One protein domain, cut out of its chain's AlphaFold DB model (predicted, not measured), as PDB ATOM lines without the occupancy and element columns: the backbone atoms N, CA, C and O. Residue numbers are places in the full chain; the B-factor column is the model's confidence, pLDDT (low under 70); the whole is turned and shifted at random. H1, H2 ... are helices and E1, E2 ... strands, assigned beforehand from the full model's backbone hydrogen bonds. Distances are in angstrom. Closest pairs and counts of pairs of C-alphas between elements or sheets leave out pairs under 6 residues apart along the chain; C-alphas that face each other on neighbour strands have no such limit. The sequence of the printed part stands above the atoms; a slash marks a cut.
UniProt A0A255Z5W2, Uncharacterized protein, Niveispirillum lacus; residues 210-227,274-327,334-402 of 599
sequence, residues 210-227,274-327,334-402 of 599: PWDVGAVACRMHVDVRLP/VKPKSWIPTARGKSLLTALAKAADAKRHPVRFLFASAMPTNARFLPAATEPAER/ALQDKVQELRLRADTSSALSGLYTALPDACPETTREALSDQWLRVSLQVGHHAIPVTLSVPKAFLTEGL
ATOM      1  N   PRO A 210     136.590 231.787 141.238       68.81
ATOM      2  CA  PRO A 210     136.800 230.991 142.436       68.81
ATOM      3  C   PRO A 210     135.836 231.470 143.525       68.81
ATOM      4  O   PRO A 210     135.611 232.671 143.686       68.81
ATOM      5  N   TRP A 211     135.229 230.526 144.235       70.25
ATOM      6  CA  TRP A 211     134.256 230.815 145.277       70.25
ATOM      7  C   TRP A 211     134.329 229.792 146.402       70.25
ATOM      8  O   TRP A 211     134.281 228.586 146.150       70.25
ATOM      9  N   ASP A 212     134.371 230.275 147.638       71.69
ATOM     10  CA  ASP A 212     134.436 229.424 148.821       71.69
ATOM     11  C   ASP A 212     133.035 228.973 149.249       71.69
ATOM     12  O   ASP A 212     132.156 229.774 149.582       71.69
ATOM     13  N   VAL A 213     132.817 227.659 149.250       74.12
ATOM     14  CA  VAL A 213     131.584 227.028 149.736       74.12
ATOM     15  C   VAL A 213     131.880 226.076 150.884       74.12
ATOM     16  O   VAL A 213     132.938 225.453 150.949       74.12
ATOM     17  N   GLY A 214     130.938 225.964 151.817       79.12
ATOM     18  CA  GLY A 214     131.011 224.983 152.888       79.12
ATOM     19  C   GLY A 214     130.500 223.639 152.385       79.12
ATOM     20  O   GLY A 214     129.320 223.497 152.064       79.12
ATOM     21  N   ALA A 215     131.378 222.642 152.330       86.50
ATOM     22  CA  ALA A 215     131.015 221.274 151.998       86.50
ATOM     23  C   ALA A 215     131.005 220.389 153.250       86.50
ATOM     24  O   ALA A 215     131.859 220.515 154.120       86.50
ATOM     25  N   VAL A 216     130.054 219.465 153.351       88.38
ATOM     26  CA  VAL A 216     130.000 218.500 154.459       88.38
ATOM     27  C   VAL A 216     130.507 217.139 154.006       88.38
ATOM     28  O   VAL A 216     130.125 216.633 152.948       88.38
ATOM     29  N   ALA A 217     131.371 216.528 154.816       90.81
ATOM     30  CA  ALA A 217     131.865 215.185 154.543       90.81
ATOM     31  C   ALA A 217     130.732 214.166 154.671       90.81
ATOM     32  O   ALA A 217     130.029 214.122 155.680       90.81
ATOM     33  N   CYS A 218     130.571 213.333 153.655       89.88
ATOM     34  CA  CYS A 218     129.531 212.327 153.584       89.88
ATOM     35  C   CYS A 218     130.156 210.938 153.461       89.88
ATOM     36  O   CYS A 218     131.114 210.725 152.714       89.88
ATOM     37  N   ARG A 219     129.597 209.981 154.201       88.88
ATOM     38  CA  ARG A 219     129.973 208.570 154.136       88.88
ATOM     39  C   ARG A 219     128.731 207.728 153.932       88.88
ATOM     40  O   ARG A 219     127.780 207.814 154.707       88.88
ATOM     41  N   MET A 220     128.764 206.894 152.908       85.69
ATOM     42  CA  MET A 220     127.712 205.924 152.670       85.69
ATOM     43  C   MET A 220     128.009 204.626 153.420       85.69
ATOM     44  O   MET A 220     129.152 204.164 153.459       85.69
ATOM     45  N   HIS A 221     126.966 204.046 154.004       85.62
ATOM     46  CA  HIS A 221     127.007 202.749 154.668       85.62
ATOM     47  C   HIS A 221     125.998 201.809 154.024       85.62
ATOM     48  O   HIS A 221     124.875 202.208 153.712       85.62
ATOM     49  N   VAL A 222     126.408 200.557 153.846       86.50
ATOM     50  CA  VAL A 222     125.554 199.475 153.359       86.50
ATOM     51  C   VAL A 222     125.421 198.454 154.480       86.50
ATOM     52  O   VAL A 222     126.405 197.850 154.907       86.50
ATOM     53  N   ASP A 223     124.196 198.280 154.960       86.69
ATOM     54  CA  ASP A 223     123.850 197.352 156.030       86.69
ATOM     55  C   ASP A 223     122.887 196.278 155.531       86.69
ATOM     56  O   ASP A 223     122.102 196.500 154.609       86.69
ATOM     57  N   VAL A 224     122.918 195.111 156.174       89.81
ATOM     58  CA  VAL A 224     122.016 194.003 155.853       89.81
ATOM     59  C   VAL A 224     120.753 194.070 156.709       89.81
ATOM     60  O   VAL A 224     120.796 194.257 157.924       89.81
ATOM     61  N   ARG A 225     119.603 193.892 156.065       88.38
ATOM     62  CA  ARG A 225     118.276 193.749 156.657       88.38
ATOM     63  C   ARG A 225     118.066 192.298 157.067       88.38
ATOM     64  O   ARG A 225     117.549 191.488 156.300       88.38
ATOM     65  N   LEU A 226     118.450 191.973 158.294       88.94
ATOM     66  CA  LEU A 226     118.180 190.656 158.859       88.94
ATOM     67  C   LEU A 226     116.703 190.523 159.279       88.94
ATOM     68  O   LEU A 226     116.092 191.502 159.729       88.94
ATOM     69  N   PRO A 227     116.098 189.325 159.162       89.00
ATOM     70  CA  PRO A 227     114.828 189.035 159.820       89.00
ATOM     71  C   PRO A 227     114.926 189.305 161.329       89.00
ATOM     72  O   PRO A 227     115.940 189.006 161.941       89.00
ATOM     73  N   VAL A 274     116.990 178.059 155.528       94.38
ATOM     74  CA  VAL A 274     117.515 176.693 155.556       94.38
ATOM     75  C   VAL A 274     116.381 175.696 155.304       94.38
ATOM     76  O   VAL A 274     115.231 175.942 155.662       94.38
ATOM     77  N   LYS A 275     116.678 174.573 154.644       91.81
ATOM     78  CA  LYS A 275     115.708 173.493 154.439       91.81
ATOM     79  C   LYS A 275     115.406 172.786 155.771       91.81
ATOM     80  O   LYS A 275     116.350 172.404 156.472       91.81
ATOM     81  N   PRO A 276     114.125 172.538 156.106       87.19
ATOM     82  CA  PRO A 276     113.766 171.807 157.315       87.19
ATOM     83  C   PRO A 276     114.450 170.437 157.349       87.19
ATOM     84  O   PRO A 276     114.493 169.746 156.333       87.19
ATOM     85  N   LYS A 277     114.954 170.037 158.521       82.12
ATOM     86  CA  LYS A 277     115.602 168.736 158.804       82.12
ATOM     87  C   LYS A 277     116.927 168.451 158.087       82.12
ATOM     88  O   LYS A 277     117.724 167.706 158.636       82.12
ATOM     89  N   SER A 278     117.178 169.011 156.902       83.44
ATOM     90  CA  SER A 278     118.423 168.767 156.159       83.44
ATOM     91  C   SER A 278     119.512 169.801 156.436       83.44
ATOM     92  O   SER A 278     120.656 169.568 156.080       83.44
ATOM     93  N   TRP A 279     119.151 170.954 157.002       87.94
ATOM     94  CA  TRP A 279     120.072 172.026 157.409       87.94
ATOM     95  C   TRP A 279     120.881 172.651 156.261       87.94
ATOM     96  O   TRP A 279     121.827 173.399 156.469       87.94
ATOM     97  N   ILE A 280     120.437 172.420 155.023       91.25
ATOM     98  CA  ILE A 280     121.058 172.958 153.811       91.25
ATOM     99  C   ILE A 280     120.469 174.346 153.520       91.25
ATOM    100  O   ILE A 280     119.237 174.459 153.437       91.25
ATOM    101  N   PRO A 281     121.290 175.386 153.284       93.75
ATOM    102  CA  PRO A 281     120.798 176.704 152.896       93.75
ATOM    103  C   PRO A 281     119.930 176.670 151.633       93.75
ATOM    104  O   PRO A 281     120.284 176.074 150.608       93.75
ATOM    105  N   THR A 282     118.778 177.337 151.686       94.81
ATOM    106  CA  THR A 282     117.888 177.523 150.530       94.81
ATOM    107  C   THR A 282     118.456 178.581 149.578       94.81
ATOM    108  O   THR A 282     119.414 179.280 149.903       94.81
ATOM    109  N   ALA A 283     117.838 178.774 148.405       93.31
ATOM    110  CA  ALA A 283     118.180 179.899 147.524       93.31
ATOM    111  C   ALA A 283     118.061 181.257 148.244       93.31
ATOM    112  O   ALA A 283     118.894 182.141 148.056       93.31
ATOM    113  N   ARG A 284     117.067 181.391 149.134       93.25
ATOM    114  CA  ARG A 284     116.871 182.575 149.972       93.25
ATOM    115  C   ARG A 284     118.009 182.755 150.984       93.25
ATOM    116  O   ARG A 284     118.512 183.864 151.118       93.25
ATOM    117  N   GLY A 285     118.432 181.678 151.652       93.00
ATOM    118  CA  GLY A 285     119.581 181.698 152.566       93.00
ATOM    119  C   GLY A 285     120.886 182.055 151.860       93.00
ATOM    120  O   GLY A 285     121.606 182.936 152.313       93.00
ATOM    121  N   LYS A 286     121.144 181.454 150.693       93.31
ATOM    122  CA  LYS A 286     122.311 181.784 149.859       93.31
ATOM    123  C   LYS A 286     122.303 183.245 149.405       93.31
ATOM    124  O   LYS A 286     123.328 183.906 149.486       93.31
ATOM    125  N   SER A 287     121.146 183.765 148.996       92.31
ATOM    126  CA  SER A 287     120.986 185.182 148.645       92.31
ATOM    127  C   SER A 287     121.314 186.114 149.819       92.31
ATOM    128  O   SER A 287     121.994 187.117 149.609       92.31
ATOM    129  N   LEU A 288     120.906 185.768 151.048       92.44
ATOM    130  CA  LEU A 288     121.275 186.527 152.246       92.44
ATOM    131  C   LEU A 288     122.792 186.488 152.508       92.44
ATOM    132  O   LEU A 288     123.377 187.523 152.809       92.44
ATOM    133  N   LEU A 289     123.438 185.329 152.349       92.94
ATOM    134  CA  LEU A 289     124.896 185.199 152.486       92.94
ATOM    135  C   LEU A 289     125.653 186.047 151.456       92.94
ATOM    136  O   LEU A 289     126.607 186.740 151.805       92.94
ATOM    137  N   THR A 290     125.192 186.071 150.203       91.19
ATOM    138  CA  THR A 290     125.746 186.964 149.176       91.19
ATOM    139  C   THR A 290     125.597 188.433 149.575       91.19
ATOM    140  O   THR A 290     126.542 189.207 149.432       91.19
ATOM    141  N   ALA A 291     124.439 188.832 150.111       90.19
ATOM    142  CA  ALA A 291     124.215 190.196 150.588       90.19
ATOM    143  C   ALA A 291     125.131 190.555 151.776       90.19
ATOM    144  O   ALA A 291     125.684 191.653 151.820       90.19
ATOM    145  N   LEU A 292     125.361 189.622 152.702       90.19
ATOM    146  CA  LEU A 292     126.302 189.789 153.815       90.19
ATOM    147  C   LEU A 292     127.739 189.993 153.331       90.19
ATOM    148  O   LEU A 292     128.412 190.907 153.809       90.19
ATOM    149  N   ALA A 293     128.182 189.218 152.338       88.50
ATOM    150  CA  ALA A 293     129.492 189.401 151.720       88.50
ATOM    151  C   ALA A 293     129.623 190.787 151.062       88.50
ATOM    152  O   ALA A 293     130.610 191.487 151.297       88.50
ATOM    153  N   LYS A 294     128.599 191.233 150.318       86.94
ATOM    154  CA  LYS A 294     128.561 192.579 149.713       86.94
ATOM    155  C   LYS A 294     128.615 193.691 150.764       86.94
ATOM    156  O   LYS A 294     129.353 194.658 150.601       86.94
ATOM    157  N   ALA A 295     127.868 193.560 151.859       88.31
ATOM    158  CA  ALA A 295     127.890 194.541 152.941       88.31
ATOM    159  C   ALA A 295     129.242 194.573 153.675       88.31
ATOM    160  O   ALA A 295     129.713 195.644 154.061       88.31
ATOM    161  N   ALA A 296     129.894 193.420 153.855       87.38
ATOM    162  CA  ALA A 296     131.236 193.350 154.428       87.38
ATOM    163  C   ALA A 296     132.280 194.031 153.529       87.38
ATOM    164  O   ALA A 296     133.131 194.768 154.032       87.38
ATOM    165  N   ASP A 297     132.186 193.841 152.212       84.25
ATOM    166  CA  ASP A 297     133.045 194.507 151.230       84.25
ATOM    167  C   ASP A 297     132.843 196.033 151.228       84.25
ATOM    168  O   ASP A 297     133.794 196.795 151.405       84.25
ATOM    169  N   ALA A 298     131.587 196.491 151.201       82.88
ATOM    170  CA  ALA A 298     131.248 197.914 151.295       82.88
ATOM    171  C   ALA A 298     131.742 198.571 152.601       82.88
ATOM    172  O   ALA A 298     132.071 199.760 152.628       82.88
ATOM    173  N   LYS A 299     131.839 197.810 153.701       84.25
ATOM    174  CA  LYS A 299     132.433 198.291 154.961       84.25
ATOM    175  C   LYS A 299     133.950 198.466 154.870       84.25
ATOM    176  O   LYS A 299     134.473 199.399 155.485       84.25
ATOM    177  N   ARG A 300     134.643 197.603 154.118       84.06
ATOM    178  CA  ARG A 300     136.094 197.705 153.859       84.06
ATOM    179  C   ARG A 300     136.416 198.864 152.920       84.06
ATOM    180  O   ARG A 300     137.398 199.568 153.150       84.06
ATOM    181  N   HIS A 301     135.553 199.109 151.938       80.69
ATOM    182  CA  HIS A 301     135.717 200.149 150.924       80.69
ATOM    183  C   HIS A 301     134.566 201.165 150.978       80.69
ATOM    184  O   HIS A 301     133.717 201.200 150.089       80.69
ATOM    185  N   PRO A 302     134.500 202.003 152.032       80.25
ATOM    186  CA  PRO A 302     133.398 202.934 152.193       80.25
ATOM    187  C   PRO A 302     133.447 204.025 151.127       80.25
ATOM    188  O   PRO A 302     134.454 204.723 150.989       80.25
ATOM    189  N   VAL A 303     132.318 204.251 150.462       86.19
ATOM    190  CA  VAL A 303     132.156 205.397 149.566       86.19
ATOM    191  C   VAL A 303     132.110 206.678 150.395       86.19
ATOM    192  O   VAL A 303     131.282 206.840 151.303       86.19
ATOM    193  N   ARG A 304     133.032 207.588 150.085       88.31
ATOM    194  CA  ARG A 304     133.187 208.892 150.733       88.31
ATOM    195  C   ARG A 304     133.138 209.982 149.675       88.31
ATOM    196  O   ARG A 304     133.721 209.831 148.607       88.31
ATOM    197  N   PHE A 305     132.485 211.087 149.999       90.50
ATOM    198  CA  PHE A 305     132.381 212.254 149.127       90.50
ATOM    199  C   PHE A 305     132.135 213.510 149.962       90.50
ATOM    200  O   PHE A 305     131.831 213.419 151.153       90.50
ATOM    201  N   LEU A 306     132.256 214.685 149.349       90.19
ATOM    202  CA  LEU A 306     131.835 215.943 149.959       90.19
ATOM    203  C   LEU A 306     130.538 216.423 149.309       90.19
ATOM    204  O   LEU A 306     130.335 216.263 148.105       90.19
ATOM    205  N   PHE A 307     129.665 217.026 150.112       89.25
ATOM    206  CA  PHE A 307     128.436 217.647 149.638       89.25
ATOM    207  C   PHE A 307     128.476 219.156 149.869       89.25
ATOM    208  O   PHE A 307     128.368 219.616 151.005       89.25
ATOM    209  N   ALA A 308     128.623 219.921 148.791       86.44
ATOM    210  CA  ALA A 308     128.562 221.376 148.784       86.44
ATOM    211  C   ALA A 308     127.108 221.824 148.586       86.44
ATOM    212  O   ALA A 308     126.609 221.932 147.465       86.44
ATOM    213  N   SER A 309     126.404 222.062 149.689       75.69
ATOM    214  CA  SER A 309     124.952 222.284 149.702       75.69
ATOM    215  C   SER A 309     124.506 223.524 148.925       75.69
ATOM    216  O   SER A 309     123.453 223.507 148.281       75.69
ATOM    217  N   ALA A 310     125.343 224.560 148.924       69.50
ATOM    218  CA  ALA A 310     125.092 225.813 148.227       69.50
ATOM    219  C   ALA A 310     125.269 225.728 146.700       69.50
ATOM    220  O   ALA A 310     124.789 226.615 146.010       69.50
ATOM    221  N   MET A 311     125.915 224.688 146.155       72.69
ATOM    222  CA  MET A 311     126.246 224.571 144.722       72.69
ATOM    223  C   MET A 311     125.022 224.255 143.835       72.69
ATOM    224  O   MET A 311     123.960 223.907 144.355       72.69
ATOM    225  N   PRO A 312     125.087 224.361 142.491       64.31
ATOM    226  CA  PRO A 312     124.004 223.890 141.622       64.31
ATOM    227  C   PRO A 312     123.980 222.359 141.580       64.31
ATOM    228  O   PRO A 312     125.016 221.730 141.752       64.31
ATOM    229  N   THR A 313     122.813 221.745 141.342       67.06
ATOM    230  CA  THR A 313     122.572 220.291 141.490       67.06
ATOM    231  C   THR A 313     123.623 219.400 140.818       67.06
ATOM    232  O   THR A 313     124.001 218.379 141.380       67.06
ATOM    233  N   ASN A 314     124.130 219.805 139.656       66.00
ATOM    234  CA  ASN A 314     125.149 219.088 138.888       66.00
ATOM    235  C   ASN A 314     126.582 219.208 139.448       66.00
ATOM    236  O   ASN A 314     127.466 218.515 138.966       66.00
ATOM    237  N   ALA A 315     126.818 220.075 140.434       71.88
ATOM    238  CA  ALA A 315     128.131 220.347 141.026       71.88
ATOM    239  C   ALA A 315     128.130 220.297 142.570       71.88
ATOM    240  O   ALA A 315     129.073 220.766 143.205       71.88
ATOM    241  N   ARG A 316     127.071 219.761 143.201       82.50
ATOM    242  CA  ARG A 316     126.983 219.631 144.673       82.50
ATOM    243  C   ARG A 316     127.806 218.481 145.237       82.50
ATOM    244  O   ARG A 316     128.153 218.524 146.411       82.50
ATOM    245  N   PHE A 317     128.067 217.447 144.446       87.94
ATOM    246  CA  PHE A 317     128.817 216.272 144.881       87.94
ATOM    247  C   PHE A 317     130.260 216.395 144.409       87.94
ATOM    248  O   PHE A 317     130.504 216.571 143.219       87.94
ATOM    249  N   LEU A 318     131.200 216.307 145.345       87.44
ATOM    250  CA  LEU A 318     132.628 216.452 145.077       87.44
ATOM    251  C   LEU A 318     133.389 215.215 145.573       87.44
ATOM    252  O   LEU A 318     132.962 214.589 146.553       87.44
ATOM    253  N   PRO A 319     134.518 214.855 144.940       87.50
ATOM    254  CA  PRO A 319     135.376 213.779 145.423       87.50
ATOM    255  C   PRO A 319     135.817 213.999 146.877       87.50
ATOM    256  O   PRO A 319     136.061 215.122 147.307       87.50
ATOM    257  N   ALA A 320     136.001 212.922 147.645       85.81
ATOM    258  CA  ALA A 320     136.528 213.037 149.012       85.81
ATOM    259  C   ALA A 320     137.960 213.603 149.077       85.81
ATOM    260  O   ALA A 320     138.370 214.083 150.128       85.81
ATOM    261  N   ALA A 321     138.708 213.520 147.973       84.06
ATOM    262  CA  ALA A 321     140.068 214.037 147.849       84.06
ATOM    263  C   ALA A 321     140.130 215.537 147.503       84.06
ATOM    264  O   ALA A 321     141.224 216.060 147.324       84.06
ATOM    265  N   THR A 322     138.990 216.226 147.371       82.81
ATOM    266  CA  THR A 322     138.977 217.671 147.111       82.81
ATOM    267  C   THR A 322     139.698 218.416 148.235       82.81
ATOM    268  O   THR A 322     139.347 218.269 149.407       82.81
ATOM    269  N   GLU A 323     140.704 219.208 147.861       78.44
ATOM    270  CA  GLU A 323     141.514 219.962 148.813       78.44
ATOM    271  C   GLU A 323     140.673 221.041 149.514       78.44
ATOM    272  O   GLU A 323     139.893 221.745 148.860       78.44
ATOM    273  N   PRO A 324     140.794 221.173 150.846       78.38
ATOM    274  CA  PRO A 324     140.163 222.266 151.563       78.38
ATOM    275  C   PRO A 324     140.813 223.594 151.168       78.38
ATOM    276  O   PRO A 324     142.020 223.666 150.948       78.38
ATOM    277  N   ALA A 325     140.016 224.657 151.132       69.06
ATOM    278  CA  ALA A 325     140.527 226.005 150.936       69.06
ATOM    279  C   ALA A 325     141.456 226.397 152.098       69.06
ATOM    280  O   ALA A 325     141.149 226.128 153.268       69.06
ATOM    281  N   GLU A 326     142.568 227.071 151.794       65.50
ATOM    282  CA  GLU A 326     143.396 227.690 152.827       65.50
ATOM    283  C   GLU A 326     142.568 228.749 153.563       65.50
ATOM    284  O   GLU A 326     142.109 229.735 152.985       65.50
ATOM    285  N   ARG A 327     142.351 228.547 154.868       55.34
ATOM    286  CA  ARG A 327     141.662 229.537 155.699       55.34
ATOM    287  C   ARG A 327     142.538 230.773 155.843       55.34
ATOM    288  O   ARG A 327     143.443 230.804 156.672       55.34
ATOM    289  N   ALA A 334     132.242 229.956 154.995       63.44
ATOM    290  CA  ALA A 334     131.950 229.452 153.662       63.44
ATOM    291  C   ALA A 334     130.449 229.149 153.503       63.44
ATOM    292  O   ALA A 334     129.824 228.576 154.397       63.44
ATOM    293  N   LEU A 335     129.869 229.518 152.356       63.09
ATOM    294  CA  LEU A 335     128.417 229.495 152.140       63.09
ATOM    295  C   LEU A 335     127.833 228.074 152.232       63.09
ATOM    296  O   LEU A 335     128.344 227.153 151.593       63.09
ATOM    297  N   GLN A 336     126.718 227.917 152.953       66.38
ATOM    298  CA  GLN A 336     125.990 226.650 153.095       66.38
ATOM    299  C   GLN A 336     124.481 226.827 152.905       66.38
ATOM    300  O   GLN A 336     123.897 227.804 153.370       66.38
ATOM    301  N   ASP A 337     123.827 225.827 152.312       69.00
ATOM    302  CA  ASP A 337     122.367 225.715 152.262       69.00
ATOM    303  C   ASP A 337     121.893 224.603 153.215       69.00
ATOM    304  O   ASP A 337     121.817 223.417 152.868       69.00
ATOM    305  N   LYS A 338     121.531 224.999 154.442       68.69
ATOM    306  CA  LYS A 338     121.062 224.073 155.489       68.69
ATOM    307  C   LYS A 338     119.800 223.303 155.084       68.69
ATOM    308  O   LYS A 338     119.601 222.181 155.547       68.69
ATOM    309  N   VAL A 339     118.945 223.862 154.220       68.75
ATOM    310  CA  VAL A 339     117.730 223.173 153.755       68.75
ATOM    311  C   VAL A 339     118.110 222.003 152.857       68.75
ATOM    312  O   VAL A 339     117.549 220.915 152.995       68.75
ATOM    313  N   GLN A 340     119.080 222.193 151.965       72.44
ATOM    314  CA  GLN A 340     119.562 221.119 151.094       72.44
ATOM    315  C   GLN A 340     120.318 220.046 151.877       72.44
ATOM    316  O   GLN A 340     120.163 218.867 151.573       72.44
ATOM    317  N   GLU A 341     121.061 220.409 152.925       74.62
ATOM    318  CA  GLU A 341     121.683 219.424 153.825       74.62
ATOM    319  C   GLU A 341     120.643 218.600 154.589       74.62
ATOM    320  O   GLU A 341     120.771 217.380 154.704       74.62
ATOM    321  N   LEU A 342     119.574 219.237 155.078       76.69
ATOM    322  CA  LEU A 342     118.461 218.528 155.709       76.69
ATOM    323  C   LEU A 342     117.743 217.604 154.718       76.69
ATOM    324  O   LEU A 342     117.407 216.477 155.079       76.69
ATOM    325  N   ARG A 343     117.553 218.035 153.466       78.56
ATOM    326  CA  ARG A 343     116.983 217.192 152.402       78.56
ATOM    327  C   ARG A 343     117.877 216.004 152.071       78.56
ATOM    328  O   ARG A 343     117.363 214.897 151.964       78.56
ATOM    329  N   LEU A 344     119.191 216.210 151.988       81.88
ATOM    330  CA  LEU A 344     120.169 215.139 151.790       81.88
ATOM    331  C   LEU A 344     120.051 214.066 152.887       81.88
ATOM    332  O   LEU A 344     120.130 212.872 152.607       81.88
ATOM    333  N   ARG A 345     119.821 214.489 154.137       78.25
ATOM    334  CA  ARG A 345     119.602 213.581 155.275       78.25
ATOM    335  C   ARG A 345     118.241 212.882 155.229       78.25
ATOM    336  O   ARG A 345     118.141 211.745 155.679       78.25
ATOM    337  N   ALA A 346     117.206 213.554 154.729       77.88
ATOM    338  CA  ALA A 346     115.838 213.036 154.703       77.88
ATOM    339  C   ALA A 346     115.578 212.055 153.549       77.88
ATOM    340  O   ALA A 346     114.824 211.101 153.729       77.88
ATOM    341  N   ASP A 347     116.199 212.265 152.385       78.50
ATOM    342  CA  ASP A 347     116.010 211.440 151.189       78.50
ATOM    343  C   ASP A 347     117.345 210.910 150.661       78.50
ATOM    344  O   ASP A 347     117.951 211.421 149.715       78.50
ATOM    345  N   THR A 348     117.795 209.825 151.293       72.81
ATOM    346  CA  THR A 348     119.014 209.120 150.897       72.81
ATOM    347  C   THR A 348     118.917 208.555 149.476       72.81
ATOM    348  O   THR A 348     119.924 208.493 148.784       72.81
ATOM    349  N   SER A 349     117.730 208.173 148.999       69.31
ATOM    350  CA  SER A 349     117.580 207.545 147.679       69.31
ATOM    351  C   SER A 349     117.829 208.526 146.528       69.31
ATOM    352  O   SER A 349     118.615 208.240 145.623       69.31
ATOM    353  N   SER A 350     117.240 209.721 146.613       69.12
ATOM    354  CA  SER A 350     117.442 210.802 145.646       69.12
ATOM    355  C   SER A 350     118.878 211.331 145.678       69.12
ATOM    356  O   SER A 350     119.503 211.530 144.632       69.12
ATOM    357  N   ALA A 351     119.452 211.461 146.882       71.38
ATOM    358  CA  ALA A 351     120.850 211.843 147.070       71.38
ATOM    359  C   ALA A 351     121.821 210.899 146.344       71.38
ATOM    360  O   ALA A 351     122.777 211.354 145.718       71.38
ATOM    361  N   LEU A 352     121.554 209.593 146.391       72.94
ATOM    362  CA  LEU A 352     122.397 208.589 145.750       72.94
ATOM    363  C   LEU A 352     122.309 208.651 144.232       72.94
ATOM    364  O   LEU A 352     123.344 208.632 143.577       72.94
ATOM    365  N   SER A 353     121.110 208.814 143.664       72.62
ATOM    366  CA  SER A 353     120.959 209.017 142.216       72.62
ATOM    367  C   SER A 353     121.756 210.231 141.718       72.62
ATOM    368  O   SER A 353     122.387 210.172 140.659       72.62
ATOM    369  N   GLY A 354     121.757 211.323 142.491       74.94
ATOM    370  CA  GLY A 354     122.563 212.509 142.202       74.94
ATOM    371  C   GLY A 354     124.066 212.240 142.291       74.94
ATOM    372  O   GLY A 354     124.809 212.631 141.392       74.94
ATOM    373  N   LEU A 355     124.501 211.514 143.325       77.12
ATOM    374  CA  LEU A 355     125.898 211.123 143.516       77.12
ATOM    375  C   LEU A 355     126.422 210.268 142.356       77.12
ATOM    376  O   LEU A 355     127.489 210.572 141.841       77.12
ATOM    377  N   TYR A 356     125.676 209.250 141.911       75.31
ATOM    378  CA  TYR A 356     126.078 208.399 140.778       75.31
ATOM    379  C   TYR A 356     126.289 209.200 139.496       75.31
ATOM    380  O   TYR A 356     127.227 208.948 138.749       75.31
ATOM    381  N   THR A 357     125.405 210.165 139.249       75.25
ATOM    382  CA  THR A 357     125.481 211.007 138.051       75.25
ATOM    383  C   THR A 357     126.709 211.915 138.098       75.25
ATOM    384  O   THR A 357     127.335 212.163 137.074       75.25
ATOM    385  N   ALA A 358     127.050 212.416 139.286       73.56
ATOM    386  CA  ALA A 358     128.142 213.364 139.468       73.56
ATOM    387  C   ALA A 358     129.519 212.693 139.616       73.56
ATOM    388  O   ALA A 358     130.514 213.253 139.168       73.56
ATOM    389  N   LEU A 359     129.585 211.523 140.256       76.44
ATOM    390  CA  LEU A 359     130.816 210.811 140.606       76.44
ATOM    391  C   LEU A 359     130.669 209.301 140.334       76.44
ATOM    392  O   LEU A 359     130.638 208.511 141.283       76.44
ATOM    393  N   PRO A 360     130.580 208.880 139.059       72.88
ATOM    394  CA  PRO A 360     130.390 207.472 138.705       72.88
ATOM    395  C   PRO A 360     131.512 206.582 139.259       72.88
ATOM    396  O   PRO A 360     131.235 205.534 139.835       72.88
ATOM    397  N   ASP A 361     132.760 207.051 139.206       73.50
ATOM    398  CA  ASP A 361     133.931 206.290 139.664       73.50
ATOM    399  C   ASP A 361     134.026 206.179 141.193       73.50
ATOM    400  O   ASP A 361     134.689 205.289 141.724       73.50
ATOM    401  N   ALA A 362     133.365 207.079 141.927       70.06
ATOM    402  CA  ALA A 362     133.367 207.050 143.387       70.06
ATOM    403  C   ALA A 362     132.389 206.013 143.952       70.06
ATOM    404  O   ALA A 362     132.444 205.723 145.149       70.06
ATOM    405  N   CYS A 363     131.485 205.476 143.124       69.44
ATOM    406  CA  CYS A 363     130.414 204.602 143.570       69.44
ATOM    407  C   CYS A 363     130.453 203.249 142.835       69.44
ATOM    408  O   CYS A 363     129.948 203.143 141.718       69.44
ATOM    409  N   PRO A 364     131.022 202.199 143.457       71.12
ATOM    410  CA  PRO A 364     131.104 200.874 142.850       71.12
ATOM    411  C   PRO A 364     129.722 200.323 142.479       71.12
ATOM    412  O   PRO A 364     128.747 200.541 143.205       71.12
ATOM    413  N   GLU A 365     129.648 199.525 141.408       71.31
ATOM    414  CA  GLU A 365     128.403 198.877 140.961       71.31
ATOM    415  C   GLU A 365     127.709 198.087 142.082       71.31
ATOM    416  O   GLU A 365     126.483 198.104 142.187       71.31
ATOM    417  N   THR A 366     128.483 197.490 142.992       66.88
ATOM    418  CA  THR A 366     127.983 196.766 144.172       66.88
ATOM    419  C   THR A 366     127.100 197.629 145.076       66.88
ATOM    420  O   THR A 366     126.143 197.129 145.667       66.88
ATOM    421  N   THR A 367     127.360 198.936 145.154       69.56
ATOM    422  CA  THR A 367     126.530 199.852 145.946       69.56
ATOM    423  C   THR A 367     125.248 200.248 145.214       69.56
ATOM    424  O   THR A 367     124.221 200.513 145.843       69.56
ATOM    425  N   ARG A 368     125.268 200.226 143.877       71.69
ATOM    426  CA  ARG A 368     124.074 200.426 143.048       71.69
ATOM    427  C   ARG A 368     123.131 199.241 143.175       71.69
ATOM    428  O   ARG A 368     121.934 199.426 143.372       71.69
ATOM    429  N   GLU A 369     123.678 198.032 143.130       72.62
ATOM    430  CA  GLU A 369     122.925 196.802 143.383       72.62
ATOM    431  C   GLU A 369     122.330 196.774 144.795       72.62
ATOM    432  O   GLU A 369     121.218 196.292 144.987       72.62
ATOM    433  N   ALA A 370     123.014 197.357 145.785       73.06
ATOM    434  CA  ALA A 370     122.497 197.450 147.148       73.06
ATOM    435  C   ALA A 370     121.217 198.297 147.284       73.06
ATOM    436  O   ALA A 370     120.516 198.170 148.287       73.06
ATOM    437  N   LEU A 371     120.889 199.145 146.299       70.56
ATOM    438  CA  LEU A 371     119.624 199.887 146.275       70.56
ATOM    439  C   LEU A 371     118.438 199.046 145.804       70.56
ATOM    440  O   LEU A 371     117.304 199.339 146.186       70.56
ATOM    441  N   SER A 372     118.686 198.026 144.982       76.31
ATOM    442  CA  SER A 372     117.658 197.121 144.463       76.31
ATOM    443  C   SER A 372     117.597 195.783 145.207       76.31
ATOM    444  O   SER A 372     116.597 195.075 145.095       76.31
ATOM    445  N   ASP A 373     118.624 195.433 145.987       81.19
ATOM    446  CA  ASP A 373     118.661 194.207 146.781       81.19
ATOM    447  C   ASP A 373     117.749 194.304 148.018       81.19
ATOM    448  O   ASP A 373     117.909 195.165 148.887       81.19
ATOM    449  N   GLN A 374     116.798 193.373 148.128       84.25
ATOM    450  CA  GLN A 374     115.840 193.296 149.237       84.25
ATOM    451  C   GLN A 374     116.500 193.140 150.616       84.25
ATOM    452  O   GLN A 374     115.911 193.524 151.632       84.25
ATOM    453  N   TRP A 375     117.699 192.555 150.663       89.19
ATOM    454  CA  TRP A 375     118.445 192.319 151.892       89.19
ATOM    455  C   TRP A 375     119.306 193.502 152.281       89.19
ATOM    456  O   TRP A 375     119.794 193.520 153.401       89.19
ATOM    457  N   LEU A 376     119.518 194.481 151.407       86.81
ATOM    458  CA  LEU A 376     120.435 195.575 151.677       86.81
ATOM    459  C   LEU A 376     119.679 196.857 152.029       86.81
ATOM    460  O   LEU A 376     118.526 197.113 151.669       86.81
ATOM    461  N   ARG A 377     120.317 197.669 152.859       85.12
ATOM    462  CA  ARG A 377     119.886 199.016 153.195       85.12
ATOM    463  C   ARG A 377     121.082 199.927 153.040       85.12
ATOM    464  O   ARG A 377     122.083 199.759 153.724       85.12
ATOM    465  N   VAL A 378     120.924 200.934 152.198       82.69
ATOM    466  CA  VAL A 378     121.895 202.014 152.089       82.69
ATOM    467  C   VAL A 378     121.478 203.148 153.023       82.69
ATOM    468  O   VAL A 378     120.303 203.524 153.073       82.69
ATOM    469  N   SER A 379     122.424 203.670 153.795       84.50
ATOM    470  CA  SER A 379     122.240 204.843 154.645       84.50
ATOM    471  C   SER A 379     123.372 205.844 154.435       84.50
ATOM    472  O   SER A 379     124.487 205.479 154.059       84.50
ATOM    473  N   LEU A 380     123.072 207.126 154.648       86.75
ATOM    474  CA  LEU A 380     124.035 208.207 154.489       86.75
ATOM    475  C   LEU A 380     124.353 208.837 155.841       86.75
ATOM    476  O   LEU A 380     123.474 209.370 156.517       86.75
ATOM    477  N   GLN A 381     125.629 208.818 156.210       87.56
ATOM    478  CA  GLN A 381     126.153 209.576 157.331       87.56
ATOM    479  C   GLN A 381     126.694 210.910 156.816       87.56
ATOM    480  O   GLN A 381     127.613 210.943 156.000       87.56
ATOM    481  N   VAL A 382     126.133 212.008 157.316       85.81
ATOM    482  CA  VAL A 382     126.532 213.373 156.956       85.81
ATOM    483  C   VAL A 382     127.263 213.993 158.140       85.81
ATOM    484  O   VAL A 382     126.745 213.988 159.256       85.81
ATOM    485  N   GLY A 383     128.457 214.523 157.898       82.69
ATOM    486  CA  GLY A 383     129.263 215.220 158.889       82.69
ATOM    487  C   GLY A 383     128.569 216.465 159.443       82.69
ATOM    488  O   GLY A 383     127.645 217.022 158.844       82.69
ATOM    489  N   HIS A 384     129.020 216.898 160.619       74.62
ATOM    490  CA  HIS A 384     128.481 218.075 161.305       74.62
ATOM    491  C   HIS A 384     129.261 219.357 161.012       74.62
ATOM    492  O   HIS A 384     128.749 220.445 161.252       74.62
ATOM    493  N   HIS A 385     130.491 219.231 160.513       77.69
ATOM    494  CA  HIS A 385     131.385 220.357 160.287       77.69
ATOM    495  C   HIS A 385     131.518 220.653 158.799       77.69
ATOM    496  O   HIS A 385     131.731 219.744 157.993       77.69
ATOM    497  N   ALA A 386     131.408 221.937 158.472       76.38
ATOM    498  CA  ALA A 386     131.681 222.461 157.150       76.38
ATOM    499  C   ALA A 386     133.191 222.456 156.888       76.38
ATOM    500  O   ALA A 386     133.977 222.965 157.691       76.38
ATOM    501  N   ILE A 387     133.579 221.904 155.748       82.50
ATOM    502  CA  ILE A 387     134.919 221.975 155.180       82.50
ATOM    503  C   ILE A 387     134.856 223.052 154.093       82.50
ATOM    504  O   ILE A 387     134.098 222.883 153.135       82.50
ATOM    505  N   PRO A 388     135.580 224.173 154.236       79.12
ATOM    506  CA  PRO A 388     135.612 225.188 153.195       79.12
ATOM    507  C   PRO A 388     136.333 224.616 151.973       79.12
ATOM    508  O   PRO A 388     137.414 224.045 152.105       79.12
ATOM    509  N   VAL A 389     135.735 224.754 150.795       79.56
ATOM    510  CA  VAL A 389     136.326 224.346 149.516       79.56
ATOM    511  C   VAL A 389     136.154 225.471 148.504       79.56
ATOM    512  O   VAL A 389     135.069 226.043 148.391       79.56
ATOM    513  N   THR A 390     137.215 225.784 147.764       80.12
ATOM    514  CA  THR A 390     137.173 226.792 146.700       80.12
ATOM    515  C   THR A 390     136.802 226.110 145.392       80.12
ATOM    516  O   THR A 390     137.535 225.260 144.888       80.12
ATOM    517  N   LEU A 391     135.657 226.475 144.820       72.50
ATOM    518  CA  LEU A 391     135.164 225.912 143.566       72.50
ATOM    519  C   LEU A 391     135.089 226.988 142.488       72.50
ATOM    520  O   LEU A 391     134.738 228.135 142.752       72.50
ATOM    521  N   SER A 392     135.373 226.606 141.244       72.25
ATOM    522  CA  SER A 392     135.132 227.473 140.089       72.25
ATOM    523  C   SER A 392     133.646 227.458 139.742       72.25
ATOM    524  O   SER A 392     133.130 226.454 139.251       72.25
ATOM    525  N   VAL A 393     132.952 228.569 139.984       64.62
ATOM    526  CA  VAL A 393     131.512 228.690 139.718       64.62
ATOM    527  C   VAL A 393     131.243 229.638 138.559       64.62
ATOM    528  O   VAL A 393     131.888 230.686 138.469       64.62
ATOM    529  N   PRO A 394     130.287 229.331 137.662       58.12
ATOM    530  CA  PRO A 394     129.895 230.268 136.621       58.12
ATOM    531  C   PRO A 394     129.444 231.596 137.231       58.12
ATOM    532  O   PRO A 394     128.643 231.613 138.161       58.12
ATOM    533  N   LYS A 395     129.858 232.730 136.668       55.66
ATOM    534  CA  LYS A 395     129.406 234.045 137.145       55.66
ATOM    535  C   LYS A 395     127.873 234.167 137.166       55.66
ATOM    536  O   LYS A 395     127.314 234.785 138.067       55.66
ATOM    537  N   ALA A 396     127.198 233.526 136.209       49.53
ATOM    538  CA  ALA A 396     125.739 233.448 136.147       49.53
ATOM    539  C   ALA A 396     125.121 232.700 137.345       49.53
ATOM    540  O   ALA A 396     124.041 233.063 137.807       49.53
ATOM    541  N   PHE A 397     125.821 231.695 137.882       53.25
ATOM    542  CA  PHE A 397     125.391 230.957 139.066       53.25
ATOM    543  C   PHE A 397     125.379 231.849 140.309       53.25
ATOM    544  O   PHE A 397     124.473 231.731 141.122       53.25
ATOM    545  N   LEU A 398     126.316 232.791 140.431       53.25
ATOM    546  CA  LEU A 398     126.290 233.760 141.525       53.25
ATOM    547  C   LEU A 398     125.051 234.647 141.442       53.25
ATOM    548  O   LEU A 398     124.322 234.781 142.419       53.25
ATOM    549  N   THR A 399     124.752 235.186 140.258       49.50
ATOM    550  CA  THR A 399     123.555 236.015 140.043       49.50
ATOM    551  C   THR A 399     122.245 235.235 140.215       49.50
ATOM    552  O   THR A 399     121.268 235.786 140.715       49.50
ATOM    553  N   GLU A 400     122.221 233.945 139.864       42.31
ATOM    554  CA  GLU A 400     121.043 233.075 139.989       42.31
ATOM    555  C   GLU A 400     120.865 232.504 141.408       42.31
ATOM    556  O   GLU A 400     119.744 232.414 141.902       42.31
ATOM    557  N   GLY A 401     121.951 232.148 142.095       42.50
ATOM    558  CA  GLY A 401     121.951 231.688 143.487       42.50
ATOM    559  C   GLY A 401     121.442 232.768 144.438       42.50
ATOM    560  O   GLY A 401     120.635 232.484 145.323       42.50
ATOM    561  N   LEU A 402     121.802 234.026 144.163       43.59
ATOM    562  CA  LEU A 402     121.205 235.193 144.806       43.59
ATOM    563  C   LEU A 402     119.686 235.229 144.586       43.59
ATOM    564  O   LEU A 402     118.933 235.350 145.542       43.59
TER     565      LEU A 402
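AT A GLANCE: This is residues 210 to 227, 274 to 327 and 334 to 402 of the 599 residues of an uncharacterized protein of Niveispirillum lacus (UniProt A0A255Z5W2). Two long strands, E1 and E4, run side by side along a rod-shaped domain; with short E2 and E3 they make a twisted sheet, with H2, H3 and H4 over one face in two layers. H1 packs on the sheet toward one end of the rod, and H5 follows E4 at the other. Here 141 residues are printed, with five named helices and four named strands in the order E1 H1 E2 E3 H2 H3 H4 E4 H5, of mixed class; the sheet's order is E3 - E2 - E1 - E4, all antiparallel. The whole is loose, radius of gyration of the C-alphas 18.8 A, spans 69 by 25 by 24 A.

HOW THE PARTS SIT: Start at E1, residues 210 to 224, antiparallel to E4, residues 376 to 394: N 219 and O 381 are 2.8 A apart, within hydrogen-bond range. H1, residues 283 to 300, is on the sheet; its closest C-alphas to E1 are Ala 295 and Val 222, 5.5 A. E2, residues 304 to 308, is antiparallel to E1, with N 218 and O 305 at 2.8 A, and forms a hairpin with E3, residues 317 to 319, with N 306 and O 318 at 2.9 A. H2, residues 338 to 346, and H3, residues 348 to 358, are close but not clearly touching; their closest C-alphas, Leu 344 and Ala 351, are 5.8 A apart. H4, residues 365 to 372, lies over E4 and only just touches H1, with 3 pairs of C-alphas within 8 A, the closest Thr 366 and Lys 294 at 7.0 A. H5, residues 395 to 402, is not on the sheet. Every O i to N i+4 pair is within hydrogen-bond range in H1, H2, H3 and H5; H4 has 2 of 4.

IN THESE COORDINATES: Find C-alpha 210 at (136.800, 230.991, 142.436); E1 runs 42.0 A, H1 26.0 A. E4 runs 39.0 A and bends by 93 degrees at residue 388; H5 ends at C-alpha 402, (121.205, 235.193, 144.806).

THE WHOLE: The farthest C-alphas, Lys 277 and Thr 399, are 70.3 A apart. Residues 228 to 273 and 328 to 333 are not printed, leaving C-alpha gaps of 13.3 A and 9.9 A. No link printed whole is long. Mean pLDDT of the printed part is 78.2; 29 residues are under 70, among them residues 334 to 339 and 393 to 402.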